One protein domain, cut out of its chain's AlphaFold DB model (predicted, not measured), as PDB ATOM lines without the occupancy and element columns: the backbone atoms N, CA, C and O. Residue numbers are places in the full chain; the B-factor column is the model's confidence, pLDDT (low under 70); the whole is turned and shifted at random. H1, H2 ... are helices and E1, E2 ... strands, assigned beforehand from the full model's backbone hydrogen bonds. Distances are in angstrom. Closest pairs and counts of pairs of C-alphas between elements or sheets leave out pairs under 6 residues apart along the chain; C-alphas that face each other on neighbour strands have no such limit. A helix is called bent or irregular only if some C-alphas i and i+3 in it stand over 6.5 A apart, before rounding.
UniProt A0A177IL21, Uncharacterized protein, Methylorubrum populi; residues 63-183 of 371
ATOM      1  N   GLY A  63     -26.571 -51.477  41.692       41.91
ATOM      2  CA  GLY A  63     -25.853 -52.066  42.853       41.91
ATOM      3  C   GLY A  63     -25.395 -51.248  44.083       41.91
ATOM      4  O   GLY A  63     -25.170 -51.850  45.126       41.91
ATOM      5  N   PHE A  64     -25.275 -49.924  44.009       52.28
ATOM      6  CA  PHE A  64     -24.602 -49.066  44.996       52.28
ATOM      7  C   PHE A  64     -25.443 -48.019  45.771       52.28
ATOM      8  O   PHE A  64     -24.833 -47.289  46.561       52.28
ATOM      9  N   PRO A  65     -26.788 -47.898  45.649       59.81
ATOM     10  CA  PRO A  65     -27.543 -46.910  46.434       59.81
ATOM     11  C   PRO A  65     -27.280 -46.999  47.947       59.81
ATOM     12  O   PRO A  65     -27.091 -45.988  48.616       59.81
ATOM     13  N   SER A  66     -27.166 -48.221  48.477       62.12
ATOM     14  CA  SER A  66     -27.001 -48.470  49.912       62.12
ATOM     15  C   SER A  66     -25.646 -48.027  50.474       62.12
ATOM     16  O   SER A  66     -25.582 -47.594  51.624       62.12
ATOM     17  N   GLU A  67     -24.562 -48.108  49.700       67.06
ATOM     18  CA  GLU A  67     -23.233 -47.657  50.134       67.06
ATOM     19  C   GLU A  67     -23.127 -46.135  50.122       67.06
ATOM     20  O   GLU A  67     -22.618 -45.540  51.076       67.06
ATOM     21  N   LEU A  68     -23.670 -45.499  49.082       75.75
ATOM     22  CA  LEU A  68     -23.712 -44.047  48.994       75.75
ATOM     23  C   LEU A  68     -24.584 -43.453  50.106       75.75
ATOM     24  O   LEU A  68     -24.199 -42.459  50.716       75.75
ATOM     25  N   ASP A  69     -25.722 -44.071  50.421       79.56
ATOM     26  CA  ASP A  69     -26.603 -43.597  51.490       79.56
ATOM     27  C   ASP A  69     -26.002 -43.807  52.886       79.56
ATOM     28  O   ASP A  69     -26.087 -42.908  53.725       79.56
ATOM     29  N   ARG A  70     -25.304 -44.927  53.127       79.62
ATOM     30  CA  ARG A  70     -24.505 -45.115  54.355       79.62
ATOM     31  C   ARG A  70     -23.431 -44.040  54.490       79.62
ATOM     32  O   ARG A  70     -23.257 -43.476  55.569       79.62
ATOM     33  N   TRP A  71     -22.737 -43.730  53.397       84.31
ATOM     34  CA  TRP A  71     -21.729 -42.677  53.388       84.31
ATOM     35  C   TRP A  71     -22.345 -41.297  53.657       84.31
ATOM     36  O   TRP A  71     -21.836 -40.571  54.506       84.31
ATOM     37  N   LYS A  72     -23.476 -40.952  53.025       85.94
ATOM     38  CA  LYS A  72     -24.196 -39.688  53.278       85.94
ATOM     39  C   LYS A  72     -24.602 -39.546  54.745       85.94
ATOM     40  O   LYS A  72     -24.509 -38.451  55.293       85.94
ATOM     41  N   GLN A  73     -25.047 -40.629  55.384       85.62
ATOM     42  CA  GLN A  73     -25.397 -40.621  56.808       85.62
ATOM     43  C   GLN A  73     -24.172 -40.405  57.701       85.62
ATOM     44  O   GLN A  73     -24.248 -39.639  58.660       85.62
ATOM     45  N   ALA A  74     -23.047 -41.046  57.375       86.00
ATOM     46  CA  ALA A  74     -21.807 -40.912  58.134       86.00
ATOM     47  C   ALA A  74     -21.158 -39.526  57.969       86.00
ATOM     48  O   ALA A  74     -20.740 -38.920  58.955       86.00
ATOM     49  N   GLU A  75     -21.100 -39.007  56.741       86.62
ATOM     50  CA  GLU A  75     -20.365 -37.780  56.410       86.62
ATOM     51  C   GLU A  75     -21.237 -36.515  56.451       86.62
ATOM     52  O   GLU A  75     -20.728 -35.401  56.579       86.62
ATOM     53  N   GLY A  76     -22.564 -36.660  56.406       87.25
ATOM     54  CA  GLY A  76     -23.513 -35.548  56.450       87.25
ATOM     55  C   GLY A  76     -23.280 -34.565  57.609       87.25
ATOM     56  O   GLY A  76     -23.211 -33.361  57.357       87.25
ATOM     57  N   PRO A  77     -23.084 -35.013  58.865       89.25
ATOM     58  CA  PRO A  77     -22.791 -34.106  59.976       89.25
ATOM     59  C   PRO A  77     -21.500 -33.295  59.788       89.25
ATOM     60  O   PRO A  77     -21.453 -32.122  60.164       89.25
ATOM     61  N   ASN A  78     -20.468 -33.889  59.180       88.00
ATOM     62  CA  ASN A  78     -19.212 -33.199  58.886       88.00
ATOM     63  C   ASN A  78     -19.411 -32.130  57.817       88.00
ATOM     64  O   ASN A  78     -18.996 -30.993  58.029       88.00
ATOM     65  N   ILE A  79     -20.098 -32.467  56.722       88.44
ATOM     66  CA  ILE A  79     -20.397 -31.523  55.639       88.44
ATOM     67  C   ILE A  79     -21.230 -30.355  56.168       88.44
ATOM     68  O   ILE A  79     -20.880 -29.201  55.936       88.44
ATOM     69  N   LEU A  80     -22.283 -30.632  56.942       89.38
ATOM     70  CA  LEU A  80     -23.126 -29.598  57.542       89.38
ATOM     71  C   LEU A  80     -22.318 -28.669  58.458       89.38
ATOM     72  O   LEU A  80     -22.459 -27.449  58.395       89.38
ATOM     73  N   ARG A  81     -21.433 -29.235  59.286       87.69
ATOM     74  CA  ARG A  81     -20.517 -28.449  60.120       87.69
ATOM     75  C   ARG A  81     -19.597 -27.576  59.265       87.69
ATOM     76  O   ARG A  81     -19.444 -26.402  59.586       87.69
ATOM     77  N   THR A  82     -19.021 -28.111  58.189       87.12
ATOM     78  CA  THR A  82     -18.159 -27.355  57.270       87.12
ATOM     79  C   THR A  82     -18.910 -26.201  56.612       87.12
ATOM     80  O   THR A  82     -18.396 -25.085  56.612       87.12
ATOM     81  N   LEU A  83     -20.127 -26.422  56.106       86.56
ATOM     82  CA  LEU A  83     -20.946 -25.363  55.502       86.56
ATOM     83  C   LEU A  83     -21.221 -24.233  56.500       86.56
ATOM     84  O   LEU A  83     -20.968 -23.068  56.204       86.56
ATOM     85  N   ARG A  84     -21.627 -24.581  57.725       88.44
ATOM     86  CA  ARG A  84     -21.905 -23.600  58.784       88.44
ATOM     87  C   ARG A  84     -20.665 -22.845  59.253       88.44
ATOM     88  O   ARG A  84     -20.750 -21.652  59.519       88.44
ATOM     89  N   GLN A  85     -19.522 -23.521  59.367       87.62
ATOM     90  CA  GLN A  85     -18.265 -22.894  59.791       87.62
ATOM     91  C   GLN A  85     -17.678 -21.975  58.720       87.62
ATOM     92  O   GLN A  85     -17.131 -20.928  59.045       87.62
ATOM     93  N   THR A  86     -17.771 -22.373  57.452       83.94
ATOM     94  CA  THR A  86     -17.223 -21.599  56.330       83.94
ATOM     95  C   THR A  86     -18.172 -20.510  55.839       83.94
ATOM     96  O   THR A  86     -17.734 -19.603  55.138       83.94
ATOM     97  N   GLY A  87     -19.462 -20.592  56.183       84.06
ATOM     98  CA  GLY A  87     -20.500 -19.696  55.671       84.06
ATOM     99  C   GLY A  87     -20.785 -19.884  54.177       84.06
ATOM    100  O   GLY A  87     -21.417 -19.027  53.564       84.06
ATOM    101  N   MET A  88     -20.302 -20.975  53.577       87.12
ATOM    102  CA  MET A  88     -20.474 -21.243  52.151       87.12
ATOM    103  C   MET A  88     -21.852 -21.856  51.873       87.12
ATOM    104  O   MET A  88     -22.322 -22.686  52.655       87.12
ATOM    105  N   PRO A  89     -22.499 -21.502  50.748       82.06
ATOM    106  CA  PRO A  89     -23.861 -21.939  50.447       82.06
ATOM    107  C   PRO A  89     -23.955 -23.420  50.059       82.06
ATOM    108  O   PRO A  89     -25.027 -24.011  50.191       82.06
ATOM    109  N   GLY A  90     -22.865 -24.041  49.606       89.12
ATOM    110  CA  GLY A  90     -22.854 -25.472  49.342       89.12
ATOM    111  C   GLY A  90     -21.465 -26.089  49.244       89.12
ATOM    112  O   GLY A  90     -20.436 -25.427  49.371       89.12
ATOM    113  N   ALA A  91     -21.456 -27.403  49.076       88.75
ATOM    114  CA  ALA A  91     -20.285 -28.253  49.013       88.75
ATOM    115  C   ALA A  91     -20.394 -29.222  47.842       88.75
ATOM    116  O   ALA A  91     -21.481 -29.670  47.483       88.75
ATOM    117  N   LEU A  92     -19.249 -29.563  47.260       91.12
ATOM    118  CA  LEU A  92     -19.173 -30.483  46.134       91.12
ATOM    119  C   LEU A  92     -18.531 -31.795  46.567       91.12
ATOM    120  O   LEU A  92     -17.401 -31.815  47.055       91.12
ATOM    121  N   VAL A  93     -19.228 -32.900  46.328       89.81
ATOM    122  CA  VAL A  93     -18.727 -34.258  46.553       89.81
ATOM    123  C   VAL A  93     -18.567 -34.956  45.211       89.81
ATOM    124  O   VAL A  93     -19.467 -34.952  44.378       89.81
ATOM    125  N   SER A  94     -17.417 -35.580  45.005       89.81
ATOM    126  CA  SER A  94     -17.081 -36.356  43.820       89.81
ATOM    127  C   SER A  94     -17.415 -37.830  44.035       89.81
ATOM    128  O   SER A  94     -16.901 -38.450  44.969       89.81
ATOM    129  N   VAL A  95     -18.215 -38.409  43.140       89.62
ATOM    130  CA  VAL A  95     -18.553 -39.838  43.099       89.62
ATOM    131  C   VAL A  95     -18.031 -40.401  41.778       89.62
ATOM    132  O   VAL A  95     -18.700 -40.384  40.748       89.62
ATOM    133  N   ARG A  96     -16.774 -40.850  41.788       87.81
ATOM    134  CA  ARG A  96     -16.078 -41.324  40.584       87.81
ATOM    135  C   ARG A  96     -16.153 -42.834  40.508       87.81
ATOM    136  O   ARG A  96     -15.890 -43.500  41.507       87.81
ATOM    137  N   ARG A  97     -16.516 -43.356  39.339       85.31
ATOM    138  CA  ARG A  97     -16.669 -44.795  39.101       85.31
ATOM    139  C   ARG A  97     -15.544 -45.287  38.197       85.31
ATOM    140  O   ARG A  97     -15.217 -44.640  37.208       85.31
ATOM    141  N   GLU A  98     -14.940 -46.410  38.547       83.31
ATOM    142  CA  GLU A  98     -13.986 -47.131  37.711       83.31
ATOM    143  C   GLU A  98     -14.555 -48.487  37.318       83.31
ATOM    144  O   GLU A  98     -15.274 -49.116  38.093       83.31
ATOM    145  N   THR A  99     -14.220 -48.935  36.113       81.62
ATOM    146  CA  THR A  99     -14.617 -50.242  35.599       81.62
ATOM    147  C   THR A  99     -13.371 -51.081  35.347       81.62
ATOM    148  O   THR A  99     -12.473 -50.691  34.596       81.62
ATOM    149  N   THR A 100     -13.303 -52.243  35.993       80.25
ATOM    150  CA  THR A 100     -12.203 -53.201  35.842       80.25
ATOM    151  C   THR A 100     -12.378 -54.013  34.565       80.25
ATOM    152  O   THR A 100     -13.453 -54.568  34.315       80.25
ATOM    153  N   ARG A 101     -11.313 -54.123  33.759       70.81
ATOM    154  CA  ARG A 101     -11.303 -54.978  32.562       70.81
ATOM    155  C   ARG A 101     -11.068 -56.434  32.971       70.81
ATOM    156  O   ARG A 101      -9.937 -56.837  33.219       70.81
ATOM    157  N   SER A 102     -12.134 -57.218  33.037       70.69
ATOM    158  CA  SER A 102     -12.098 -58.668  33.262       70.69
ATOM    159  C   SER A 102     -13.178 -59.360  32.423       70.69
ATOM    160  O   SER A 102     -13.984 -58.688  31.780       70.69
ATOM    161  N   GLU A 103     -13.205 -60.698  32.423       63.78
ATOM    162  CA  GLU A 103     -14.226 -61.496  31.713       63.78
ATOM    163  C   GLU A 103     -15.666 -61.123  32.112       63.78
ATOM    164  O   GLU A 103     -16.587 -61.260  31.310       63.78
ATOM    165  N   ALA A 104     -15.853 -60.593  33.326       68.19
ATOM    166  CA  ALA A 104     -17.098 -60.000  33.796       68.19
ATOM    167  C   ALA A 104     -16.812 -58.589  34.344       68.19
ATOM    168  O   ALA A 104     -16.325 -58.486  35.477       68.19
ATOM    169  N   PRO A 105     -17.091 -57.513  33.580       66.69
ATOM    170  CA  PRO A 105     -16.755 -56.154  33.989       66.69
ATOM    171  C   PRO A 105     -17.410 -55.818  35.329       66.69
ATOM    172  O   PRO A 105     -18.597 -56.073  35.547       66.69
ATOM    173  N   ARG A 106     -16.616 -55.252  36.238       73.19
ATOM    174  CA  ARG A 106     -17.068 -54.802  37.558       73.19
ATOM    175  C   ARG A 106     -16.860 -53.305  37.667       73.19
ATOM    176  O   ARG A 106     -15.767 -52.828  37.377       73.19
ATOM    177  N   THR A 107     -17.895 -52.602  38.106       77.19
ATOM    178  CA  THR A 107     -17.837 -51.166  38.387       77.19
ATOM    179  C   THR A 107     -17.729 -50.955  39.892       77.19
ATOM    180  O   THR A 107     -18.483 -51.558  40.657       77.19
ATOM    181  N   SER A 108     -16.803 -50.104  40.320       80.19
ATOM    182  CA  SER A 108     -16.583 -49.731  41.719       80.19
ATOM    183  C   SER A 108     -16.310 -48.235  41.847       80.19
ATOM    184  O   SER A 108     -16.065 -47.544  40.861       80.19
ATOM    185  N   LEU A 109     -16.366 -47.707  43.070       83.44
ATOM    186  CA  LEU A 109     -15.934 -46.336  43.333       83.44
ATOM    187  C   LEU A 109     -14.408 -46.242  43.272       83.44
ATOM    188  O   LEU A 109     -13.708 -47.064  43.864       83.44
ATOM    189  N   VAL A 110     -13.900 -45.197  42.624       83.06
ATOM    190  CA  VAL A 110     -12.469 -44.872  42.628       83.06
ATOM    191  C   VAL A 110     -12.021 -44.634  44.069       83.06
ATOM    192  O   VAL A 110     -12.619 -43.835  44.792       83.06
ATOM    193  N   GLY A 111     -10.990 -45.356  44.514       78.25
ATOM    194  CA  GLY A 111     -10.509 -45.290  45.899       78.25
ATOM    195  C   GLY A 111     -11.512 -45.798  46.948       78.25
ATOM    196  O   GLY A 111     -11.331 -45.537  48.137       78.25
ATOM    197  N   GLY A 112     -12.576 -46.489  46.524       80.25
ATOM    198  CA  GLY A 112     -13.561 -47.132  47.394       80.25
ATOM    199  C   GLY A 112     -14.514 -46.192  48.141       80.25
ATOM    200  O   GLY A 112     -15.270 -46.665  48.985       80.25
ATOM    201  N   ARG A 113     -14.497 -44.877  47.879       82.25
ATOM    202  CA  ARG A 113     -15.370 -43.916  48.578       82.25
ATOM    203  C   ARG A 113     -15.637 -42.635  47.780       82.25
ATOM    204  O   ARG A 113     -14.778 -42.217  47.004       82.25
ATOM    205  N   PRO A 114     -16.769 -41.951  48.026       86.12
ATOM    206  CA  PRO A 114     -16.949 -40.565  47.608       86.12
ATOM    207  C   PRO A 114     -15.928 -39.636  48.278       86.12
ATOM    208  O   PRO A 114     -15.484 -39.881  49.403       86.12
ATOM    209  N   VAL A 115     -15.576 -38.545  47.597       86.44
ATOM    210  CA  VAL A 115     -14.577 -37.574  48.066       86.44
ATOM    211  C   VAL A 115     -15.195 -36.183  48.132       86.44
ATOM    212  O   VAL A 115     -15.643 -35.659  47.116       86.44
ATOM    213  N   LEU A 116     -15.185 -35.556  49.308       87.81
ATOM    214  CA  LEU A 116     -15.532 -34.141  49.448       87.81
ATOM    215  C   LEU A 116     -14.432 -33.286  48.803       87.81
ATOM    216  O   LEU A 116     -13.279 -33.344  49.226       87.81
ATOM    217  N   LEU A 117     -14.783 -32.509  47.778       87.56
ATOM    218  CA  LEU A 117     -13.844 -31.636  47.069       87.56
ATOM    219  C   LEU A 117     -13.687 -30.273  47.741       87.56
ATOM    220  O   LEU A 117     -12.627 -29.667  47.637       87.56
ATOM    221  N   GLY A 118     -14.729 -29.790  48.417       87.44
ATOM    222  CA  GLY A 118     -14.695 -28.520  49.137       87.44
ATOM    223  C   GLY A 118     -16.073 -27.892  49.304       87.44
ATOM    224  O   GLY A 118     -17.085 -28.482  48.920       87.44
ATOM    225  N   ALA A 119     -16.084 -26.683  49.867       88.12
ATOM    226  CA  ALA A 119     -17.253 -25.824  50.028       88.12
ATOM    227  C   ALA A 119     -17.047 -24.499  49.277       88.12
ATOM    228  O   ALA A 119     -15.920 -24.016  49.172       88.12
ATOM    229  N   GLY A 120     -18.117 -23.927  48.735       85.62
ATOM    230  CA  GLY A 120     -18.047 -22.745  47.884       85.62
ATOM    231  C   GLY A 120     -19.412 -22.261  47.407       85.62
ATOM    232  O   GLY A 120     -20.451 -22.774  47.821       85.62
ATOM    233  N   LEU A 121     -19.390 -21.250  46.537       82.06
ATOM    234  CA  LEU A 121     -20.591 -20.598  46.008       82.06
ATOM    235  C   LEU A 121     -21.372 -21.489  45.037       82.06
ATOM    236  O   LEU A 121     -22.600 -21.498  45.052       82.06
ATOM    237  N   ASP A 122     -20.653 -22.256  44.221       83.81
ATOM    238  CA  ASP A 122     -21.211 -23.131  43.198       83.81
ATOM    239  C   ASP A 122     -20.261 -24.306  42.897       83.81
ATOM    240  O   ASP A 122     -19.065 -24.276  43.212       83.81
ATOM    241  N   ALA A 123     -20.795 -25.358  42.269       86.94
ATOM    242  CA  ALA A 123     -20.049 -26.573  41.948       86.94
ATOM    243  C   ALA A 123     -18.855 -26.320  41.007       86.94
ATOM    244  O   ALA A 123     -17.786 -26.913  41.180       86.94
ATOM    245  N   LYS A 124     -19.004 -25.423  40.026       84.06
ATOM    246  CA  LYS A 124     -17.966 -25.133  39.029       84.06
ATOM    247  C   LYS A 124     -16.768 -24.453  39.677       84.06
ATOM    248  O   LYS A 124     -15.639 -24.881  39.446       84.06
ATOM    249  N   SER A 125     -16.997 -23.464  40.534       83.12
ATOM    250  CA  SER A 125     -15.946 -22.749  41.263       83.12
ATOM    251  C   SER A 125     -15.137 -23.669  42.179       83.12
ATOM    252  O   SER A 125     -13.907 -23.615  42.166       83.12
ATOM    253  N   ILE A 126     -15.800 -24.564  42.921       87.62
ATOM    254  CA  ILE A 126     -15.113 -25.542  43.787       87.62
ATOM    255  C   ILE A 126     -14.265 -26.494  42.948       87.62
ATOM    256  O   ILE A 126     -13.101 -26.744  43.265       87.62
ATOM    257  N   ARG A 127     -14.826 -27.011  41.850       86.88
ATOM    258  CA  ARG A 127     -14.103 -27.916  40.960       86.88
ATOM    259  C   ARG A 127     -12.901 -27.231  40.311       86.88
ATOM    260  O   ARG A 127     -11.825 -27.821  40.272       86.88
ATOM    261  N   LEU A 128     -13.060 -25.992  39.856       84.25
ATOM    262  CA  LEU A 128     -11.982 -25.189  39.284       84.25
ATOM    263  C   LEU A 128     -10.850 -24.967  40.300       84.25
ATOM    264  O   LEU A 128      -9.681 -25.172  39.970       84.25
ATOM    265  N   ALA A 129     -11.186 -24.597  41.538       83.81
ATOM    266  CA  ALA A 129     -10.214 -24.415  42.616       83.81
ATOM    267  C   ALA A 129      -9.459 -25.717  42.928       83.81
ATOM    268  O   ALA A 129      -8.229 -25.715  42.985       83.81
ATOM    269  N   TYR A 130     -10.182 -26.834  43.027       85.62
ATOM    270  CA  TYR A 130      -9.598 -28.153  43.264       85.62
ATOM    271  C   TYR A 130      -8.587 -28.547  42.176       85.62
ATOM    272  O   TYR A 130      -7.481 -28.992  42.476       85.62
ATOM    273  N   VAL A 131      -8.935 -28.358  40.899       82.75
ATOM    274  CA  VAL A 131      -8.043 -28.684  39.769       82.75
ATOM    275  C   VAL A 131      -6.785 -27.820  39.785       82.75
ATOM    276  O   VAL A 131      -5.693 -28.321  39.519       82.75
ATOM    277  N   ARG A 132      -6.912 -26.534  40.129       78.25
ATOM    278  CA  ARG A 132      -5.767 -25.619  40.240       78.25
ATOM    279  C   ARG A 132      -4.802 -26.047  41.340       78.25
ATOM    280  O   ARG A 132      -3.600 -26.103  41.098       78.25
ATOM    281  N   GLU A 133      -5.316 -26.403  42.517       78.88
ATOM    282  CA  GLU A 133      -4.495 -26.911  43.624       78.88
ATOM    283  C   GLU A 133      -3.759 -28.204  43.233       78.88
ATOM    284  O   GLU A 133      -2.585 -28.393  43.558       78.88
ATOM    285  N   LYS A 134      -4.421 -29.067  42.455       73.75
ATOM    286  CA  LYS A 134      -3.858 -30.315  41.919       73.75
ATOM    287  C   LYS A 134      -3.076 -30.144  40.609       73.75
ATOM    288  O   LYS A 134      -2.790 -31.134  39.948       73.75
ATOM    289  N   LYS A 135      -2.694 -28.915  40.234       60.44
ATOM    290  CA  LYS A 135      -1.892 -28.605  39.030       60.44
ATOM    291  C   LYS A 135      -2.457 -29.178  37.718       60.44
ATOM    292  O   LYS A 135      -1.696 -29.537  36.826       60.44
ATOM    293  N   GLY A 136      -3.780 -29.227  37.573       56.38
ATOM    294  CA  GLY A 136      -4.427 -29.648  36.328       56.38
ATOM    295  C   GLY A 136      -4.825 -31.123  36.256       56.38
ATOM    296  O   GLY A 136      -5.449 -31.505  35.267       56.38
ATOM    297  N   ASP A 137      -4.553 -31.934  37.285       58.19
ATOM    298  CA  ASP A 137      -5.054 -33.312  37.340       58.19
ATOM    299  C   ASP A 137      -6.577 -33.313  37.530       58.19
ATOM    300  O   ASP A 137      -7.125 -33.095  38.617       58.19
ATOM    301  N   LEU A 138      -7.283 -33.517  36.417       58.81
ATOM    302  CA  LEU A 138      -8.738 -33.623  36.390       58.81
ATOM    303  C   LEU A 138      -9.201 -35.010  36.830       58.81
ATOM    304  O   LEU A 138     -10.218 -35.116  37.517       58.81
ATOM    305  N   ASP A 139      -8.467 -36.053  36.462       64.00
ATOM    306  CA  ASP A 139      -8.909 -37.424  36.662       64.00
ATOM    307  C   ASP A 139      -8.288 -38.005  37.945       64.00
ATOM    308  O   ASP A 139      -7.075 -37.913  38.149       64.00
ATOM    309  N   PRO A 140      -9.096 -38.588  38.849       70.94
ATOM    310  CA  PRO A 140      -8.561 -39.268  40.020       70.94
ATOM    311  C   PRO A 140      -7.750 -40.500  39.590       70.94
ATOM    312  O   PRO A 140      -8.056 -41.140  38.584       70.94
ATOM    313  N   GLN A 141      -6.740 -40.868  40.381       76.69
ATOM    314  CA  GLN A 141      -5.982 -42.096  40.141       76.69
ATOM    315  C   GLN A 141      -6.897 -43.319  40.276       76.69
ATOM    316  O   GLN A 141      -7.492 -43.536  41.331       76.69
ATOM    317  N   VAL A 142      -6.998 -44.102  39.201       83.06
ATOM    318  CA  VAL A 142      -7.763 -45.355  39.149       83.06
ATOM    319  C   VAL A 142      -6.909 -46.548  39.566       83.06
ATOM    320  O   VAL A 142      -5.681 -46.533  39.446       83.06
ATOM    321  N   SER A 143      -7.568 -47.601  40.034       79.31
ATOM    322  CA  SER A 143      -6.935 -48.871  40.376       79.31
ATOM    323  C   SER A 143      -6.288 -49.524  39.148       79.31
ATOM    324  O   SER A 143      -6.797 -49.435  38.027       79.31
ATOM    325  N   SER A 144      -5.176 -50.236  39.357       78.62
ATOM    326  CA  SER A 144      -4.487 -50.969  38.284       78.62
ATOM    327  C   SER A 144      -5.443 -51.924  37.551       78.62
ATOM    328  O   SER A 144      -6.219 -52.640  38.182       78.62
ATOM    329  N   GLY A 145      -5.409 -51.922  36.214       75.25
ATOM    330  CA  GLY A 145      -6.299 -52.738  35.373       75.25
ATOM    331  C   GLY A 145      -7.736 -52.209  35.222       75.25
ATOM    332  O   GLY A 145      -8.562 -52.862  34.578       75.25
ATOM    333  N   SER A 146      -8.040 -51.033  35.777       80.12
ATOM    334  CA  SER A 146      -9.340 -50.368  35.649       80.12
ATOM    335  C   SER A 146      -9.237 -49.081  34.829       80.12
ATOM    336  O   SER A 146      -8.153 -48.532  34.633       80.12
ATOM    337  N   TYR A 147     -10.369 -48.607  34.315       82.81
ATOM    338  CA  TYR A 147     -10.477 -47.305  33.657       82.81
ATOM    339  C   TYR A 147     -11.590 -46.481  34.296       82.81
ATOM    340  O   TYR A 147     -12.567 -47.034  34.798       82.81
ATOM    341  N   LEU A 148     -11.447 -45.156  34.267       83.56
ATOM    342  CA  LEU A 148     -12.473 -44.247  34.766       83.56
ATOM    343  C   LEU A 148     -13.705 -44.309  33.856       83.56
ATOM    344  O   LEU A 148     -13.624 -44.013  32.664       83.56
ATOM    345  N   ASP A 149     -14.853 -44.651  34.427       80.94
ATOM    346  CA  ASP A 149     -16.139 -44.580  33.750       80.94
ATOM    347  C   ASP A 149     -16.718 -43.173  33.928       80.94
ATOM    348  O   ASP A 149     -17.363 -42.851  34.930       80.94
ATOM    349  N   GLN A 150     -16.431 -42.294  32.968       75.19
ATOM    350  CA  GLN A 150     -16.904 -40.908  33.002       75.19
ATOM    351  C   GLN A 150     -18.426 -40.799  32.851       75.19
ATOM    352  O   GLN A 150     -19.012 -39.872  33.405       75.19
ATOM    353  N   ALA A 151     -19.064 -41.726  32.130       74.44
ATOM    354  CA  ALA A 151     -20.511 -41.713  31.915       74.44
ATOM    355  C   ALA A 151     -21.264 -42.108  33.187       74.44
ATOM    356  O   ALA A 151     -22.307 -41.535  33.492       74.44
ATOM    357  N   ALA A 152     -20.696 -43.040  33.950       76.56
ATOM    358  CA  ALA A 152     -21.202 -43.421  35.254       76.56
ATOM    359  C   ALA A 152     -20.619 -42.559  36.389       76.56
ATOM    360  O   ALA A 152     -20.901 -42.820  37.545       76.56
ATOM    361  N   SER A 153     -19.790 -41.551  36.141       82.38
ATOM    362  CA  SER A 153     -19.285 -40.691  37.218       82.38
ATOM    363  C   SER A 153     -20.211 -39.501  37.458       82.38
ATOM    364  O   SER A 153     -20.728 -38.892  36.522       82.38
ATOM    365  N   GLU A 154     -20.378 -39.123  38.722       88.31
ATOM    366  CA  GLU A 154     -21.308 -38.078  39.151       88.31
ATOM    367  C   GLU A 154     -20.671 -37.146  40.188       88.31
ATOM    368  O   GLU A 154     -19.717 -37.485  40.896       88.31
ATOM    369  N   TYR A 155     -21.248 -35.959  40.293       88.19
ATOM    370  CA  TYR A 155     -21.024 -35.008  41.362       88.19
ATOM    371  C   TYR A 155     -22.288 -34.852  42.190       88.19
ATOM    372  O   TYR A 155     -23.390 -34.812  41.648       88.19
ATOM    373  N   LEU A 156     -22.122 -34.720  43.502       89.00
ATOM    374  CA  LEU A 156     -23.202 -34.341  44.397       89.00
ATOM    375  C   LEU A 156     -22.971 -32.909  44.863       89.00
ATOM    376  O   LEU A 156     -21.979 -32.620  45.538       89.00
ATOM    377  N   TRP A 157     -23.892 -32.025  44.503       90.12
ATOM    378  CA  TRP A 157     -23.987 -30.694  45.075       90.12
ATOM    379  C   TRP A 157     -24.803 -30.759  46.359       90.12
ATOM    380  O   TRP A 157     -25.965 -31.165  46.350       90.12
ATOM    381  N   VAL A 158     -24.198 -30.366  47.471       89.12
ATOM    382  CA  VAL A 158     -24.793 -30.464  48.800       89.12
ATOM    383  C   VAL A 158     -24.988 -29.065  49.349       89.12
ATOM    384  O   VAL A 158     -24.029 -28.309  49.432       89.12
ATOM    385  N   HIS A 159     -26.201 -28.714  49.753       88.38
ATOM    386  CA  HIS A 159     -26.475 -27.426  50.390       88.38
ATOM    387  C   HIS A 159     -27.392 -27.599  51.597       88.38
ATOM    388  O   HIS A 159     -28.112 -28.592  51.711       88.38
ATOM    389  N   GLU A 160     -27.349 -26.642  52.520       88.00
ATOM    390  CA  GLU A 160     -28.240 -26.624  53.676       88.00
ATOM    391  C   GLU A 160     -29.559 -25.931  53.315       88.00
ATOM    392  O   GLU A 160     -29.573 -24.820  52.789       88.00
ATOM    393  N   LYS A 161     -30.678 -26.585  53.631       85.75
ATOM    394  CA  LYS A 161     -32.022 -26.014  53.570       85.75
ATOM    395  C   LYS A 161     -32.789 -26.430  54.820       85.75
ATOM    396  O   LYS A 161     -32.882 -27.618  55.122       85.75
ATOM    397  N   ASP A 162     -33.300 -25.455  55.568       85.25
ATOM    398  CA  ASP A 162     -34.089 -25.674  56.789       85.25
ATOM    399  C   ASP A 162     -33.401 -26.599  57.816       85.25
ATOM    400  O   ASP A 162     -34.017 -27.481  58.417       85.25
ATOM    401  N   GLY A 163     -32.083 -26.440  57.992       79.44
ATOM    402  CA  GLY A 163     -31.298 -27.241  58.935       79.44
ATOM    403  C   GLY A 163     -30.961 -28.658  58.463       79.44
ATOM    404  O   GLY A 163     -30.392 -29.433  59.235       79.44
ATOM    405  N   LYS A 164     -31.307 -29.017  57.221       84.06
ATOM    406  CA  LYS A 164     -31.057 -30.332  56.619       84.06
ATOM    407  C   LYS A 164     -30.209 -30.205  55.359       84.06
ATOM    408  O   LYS A 164     -30.266 -29.201  54.657       84.06
ATOM    409  N   LEU A 165     -29.437 -31.247  55.060       84.44
ATOM    410  CA  LEU A 165     -28.685 -31.321  53.811       84.44
ATOM    411  C   LEU A 165     -29.585 -31.781  52.668       84.44
ATOM    412  O   LEU A 165     -30.232 -32.826  52.755       84.44
ATOM    413  N   VAL A 166     -29.569 -31.013  51.587       85.00
ATOM    414  CA  VAL A 166     -30.198 -31.335  50.309       85.00
ATOM    415  C   VAL A 166     -29.102 -31.695  49.315       85.00
ATOM    416  O   VAL A 166     -28.103 -30.987  49.196       85.00
ATOM    417  N   TRP A 167     -29.302 -32.804  48.605       83.44
ATOM    418  CA  TRP A 167     -28.331 -33.387  47.684       83.44
ATOM    419  C   TRP A 167     -28.868 -33.289  46.256       83.44
ATOM    420  O   TRP A 167     -29.917 -33.853  45.956       83.44
ATOM    421  N   GLY A 168     -28.156 -32.586  45.382       81.94
ATOM    422  CA  GLY A 168     -28.402 -32.557  43.943       81.94
ATOM    423  C   GLY A 168     -27.365 -33.400  43.213       81.94
ATOM    424  O   GLY A 168     -26.187 -33.341  43.551       81.94
ATOM    425  N   VAL A 169     -27.790 -34.179  42.221       82.50
ATOM    426  CA  VAL A 169     -26.888 -34.989  41.389       82.50
ATOM    427  C   VAL A 169     -26.585 -34.237  40.099       82.50
ATOM    428  O   VAL A 169     -27.484 -33.694  39.462       82.50
ATOM    429  N   MET A 170     -25.317 -34.217  39.707       81.44
ATOM    430  CA  MET A 170     -24.845 -33.630  38.459       81.44
ATOM    431  C   MET A 170     -23.983 -34.652  37.710       81.44
ATOM    432  O   MET A 170     -23.067 -35.221  38.309       81.44
ATOM    433  N   PRO A 171     -24.208 -34.884  36.406       78.06
ATOM    434  CA  PRO A 171     -23.319 -35.721  35.608       78.06
ATOM    435  C   PRO A 171     -21.896 -35.151  35.603       78.06
ATOM    436  O   PRO A 171     -21.707 -33.962  35.329       78.06
ATOM    437  N   ALA A 172     -20.884 -35.984  35.864       81.69
ATOM    438  CA  ALA A 172     -19.511 -35.488  35.942       81.69
ATOM    439  C   ALA A 172     -19.009 -34.938  34.606       81.69
ATOM    440  O   ALA A 172     -18.325 -33.918  34.588       81.69
ATOM    441  N   LYS A 173     -19.423 -35.563  33.494       78.25
ATOM    442  CA  LYS A 173     -19.053 -35.141  32.139       78.25
ATOM    443  C   LYS A 173     -19.356 -33.660  31.882       78.25
ATOM    444  O   LYS A 173     -18.474 -32.955  31.415       78.25
ATOM    445  N   GLY A 174     -20.561 -33.193  32.221       78.94
ATOM    446  CA  GLY A 174     -20.963 -31.804  31.969       78.94
ATOM    447  C   GLY A 174     -20.134 -30.803  32.773       78.94
ATOM    448  O   GLY A 174     -19.572 -29.870  32.211       78.94
ATOM    449  N   LEU A 175     -19.980 -31.041  34.081       83.69
ATOM    450  CA  LEU A 175     -19.209 -30.139  34.940       83.69
ATOM    451  C   LEU A 175     -17.713 -30.131  34.592       83.69
ATOM    452  O   LEU A 175     -17.085 -29.074  34.598       83.69
ATOM    453  N   ASP A 176     -17.127 -31.296  34.299       84.12
ATOM    454  CA  ASP A 176     -15.718 -31.388  33.906       84.12
ATOM    455  C   ASP A 176     -15.457 -30.688  32.565       84.12
ATOM    456  O   ASP A 176     -14.416 -30.052  32.408       84.12
ATOM    457  N   GLU A 177     -16.381 -30.782  31.606       80.69
ATOM    458  CA  GLU A 177     -16.281 -30.103  30.313       80.69
ATOM    459  C   GLU A 177     -16.361 -28.578  30.468       80.69
ATOM    460  O   GLU A 177     -15.468 -27.873  29.997       80.69
ATOM    461  N   ASP A 178     -17.316 -28.069  31.250       79.31
ATOM    462  CA  ASP A 178     -17.421 -26.637  31.566       79.31
ATOM    463  C   ASP A 178     -16.162 -26.088  32.258       79.31
ATOM    464  O   ASP A 178     -15.719 -24.963  31.991       79.31
ATOM    465  N   VAL A 179     -15.571 -26.866  33.170       84.06
ATOM    466  CA  VAL A 179     -14.328 -26.499  33.863       84.06
ATOM    467  C   VAL A 179     -13.140 -26.531  32.905       84.06
ATOM    468  O   VAL A 179     -12.327 -25.607  32.934       84.06
ATOM    469  N   ARG A 180     -13.048 -27.540  32.029       80.25
ATOM    470  CA  ARG A 180     -12.013 -27.620  30.984       80.25
ATOM    471  C   ARG A 180     -12.064 -26.418  30.051       80.25
ATOM    472  O   ARG A 180     -11.024 -25.806  29.825       80.25
ATOM    473  N   LEU A 181     -13.250 -26.056  29.564       76.62
ATOM    474  CA  LEU A 181     -13.436 -24.884  28.707       76.62
ATOM    475  C   LEU A 181     -13.021 -23.602  29.430       76.62
ATOM    476  O   LEU A 181     -12.253 -22.815  28.896       76.62
ATOM    477  N   THR A 182     -13.415 -23.445  30.694       77.19
ATOM    478  CA  THR A 182     -13.040 -22.264  31.491       77.19
ATOM    479  C   THR A 182     -11.529 -22.161  31.709       77.19
ATOM    480  O   THR A 182     -10.972 -21.069  31.653       77.19
ATOM    481  N   LEU A 183     -10.849 -23.284  31.959       76.44
ATOM    482  CA  LEU A 183      -9.390 -23.315  32.079       76.44
ATOM    483  C   LEU A 183      -8.705 -23.004  30.744       76.44
ATOM    484  O   LEU A 183      -7.702 -22.293  30.736       76.44
TER     485      LEU A 183
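AT A GLANCE: This is residues 63 to 183 of the 371 residues of an uncharacterized protein of Methylorubrum populi (UniProt A0A177IL21). A strongly twisted antiparallel sheet of five strands, with long E1 in its middle, is covered by helices on both faces: H2 and H3 pack on one, and H1b, one arm of a bent helix, crosses the other, while the arm H1a runs off it. E2 and E3 lie on one side of E1, beside different parts of it, and E4 on the other, with E5 beyond E4. The printed part has 121 residues, in the order H1 E1 E2 E3 H2 E4 E5 H3, of mixed class, helices and strands. It is compact, with a radius of gyration of the C-alphas of 14.8 A and spans of 48 by 35 by 20 A.

IN THESE COORDINATES: Find C-alpha 65 at (-27.543, -46.910, 46.434), where H1, residues 65 to 86, begins. By its hydrogen bonds it was assigned as one helix, but it is bent: C-alphas 74 and 77 are 7.1 A apart, and its arms H1a, residues 65 to 74, and H1b, residues 77 to 86, stand at a steep tilt of 55 degrees. Next come E1, residues 90 to 100, 32.6 A long, E2, residues 106 to 109, E3, residues 115 to 120, and H2, residues 123 to 133, 15.6 A. From C-alpha 146 at (-9.340, -50.368, 35.649), E4 runs 37.8 A to residue 161, bending by 61 degrees at residue 151. E5, residues 164 to 171, spans 23.0 A, and H3, residues 172 to 183, 16.3 A, ends at (-9.390, -23.315, 32.079).

HOW THE PARTS SIT: Look first at E1 and E4, antiparallel at 161 degrees, where N 93 and O 156 are 2.9 A apart. The hairpin E1 and E2 has N 98 and O 108 at 2.8 A; E1 and E3 have N 92 and O 118 at 2.9 A. In the hairpin E4 and E5, N 157 and O 168 are 2.8 A apart. H1b is on the sheet at a height of 7.9 A, across the strands at 63 degrees to E4 on the local plane; its closest C-alphas to E1 are Leu 83 and Gly 90, 6.4 A. H1a is only just not on the sheet, with 4 pairs of C-alphas within 10 A. On the opposite face from H1b, H2 lies over E3, with C-alphas Gly 120 and Ile 126 the closest at 5.8 A. On the same face as H2, H3 stands up from the sheet by 78 degrees over E4. H2 and H3 touch at Leu 128 and Val 179, C-alphas 6.1 A apart, at a steep tilt of 61 degrees. Every O i to N i+4 pair is within hydrogen-bond range in H1a, H1b, H2 and H3.

THE WHOLE: The C-alphas farthest apart, Gly 87 and Glu 103, are 48.6 A apart. The printed part has no cut. Look to residues 134 to 145 for the long link, H2 to E4. The pLDDT is under 70 at residues 63 to 67, 103 to 105 and 135 to 139.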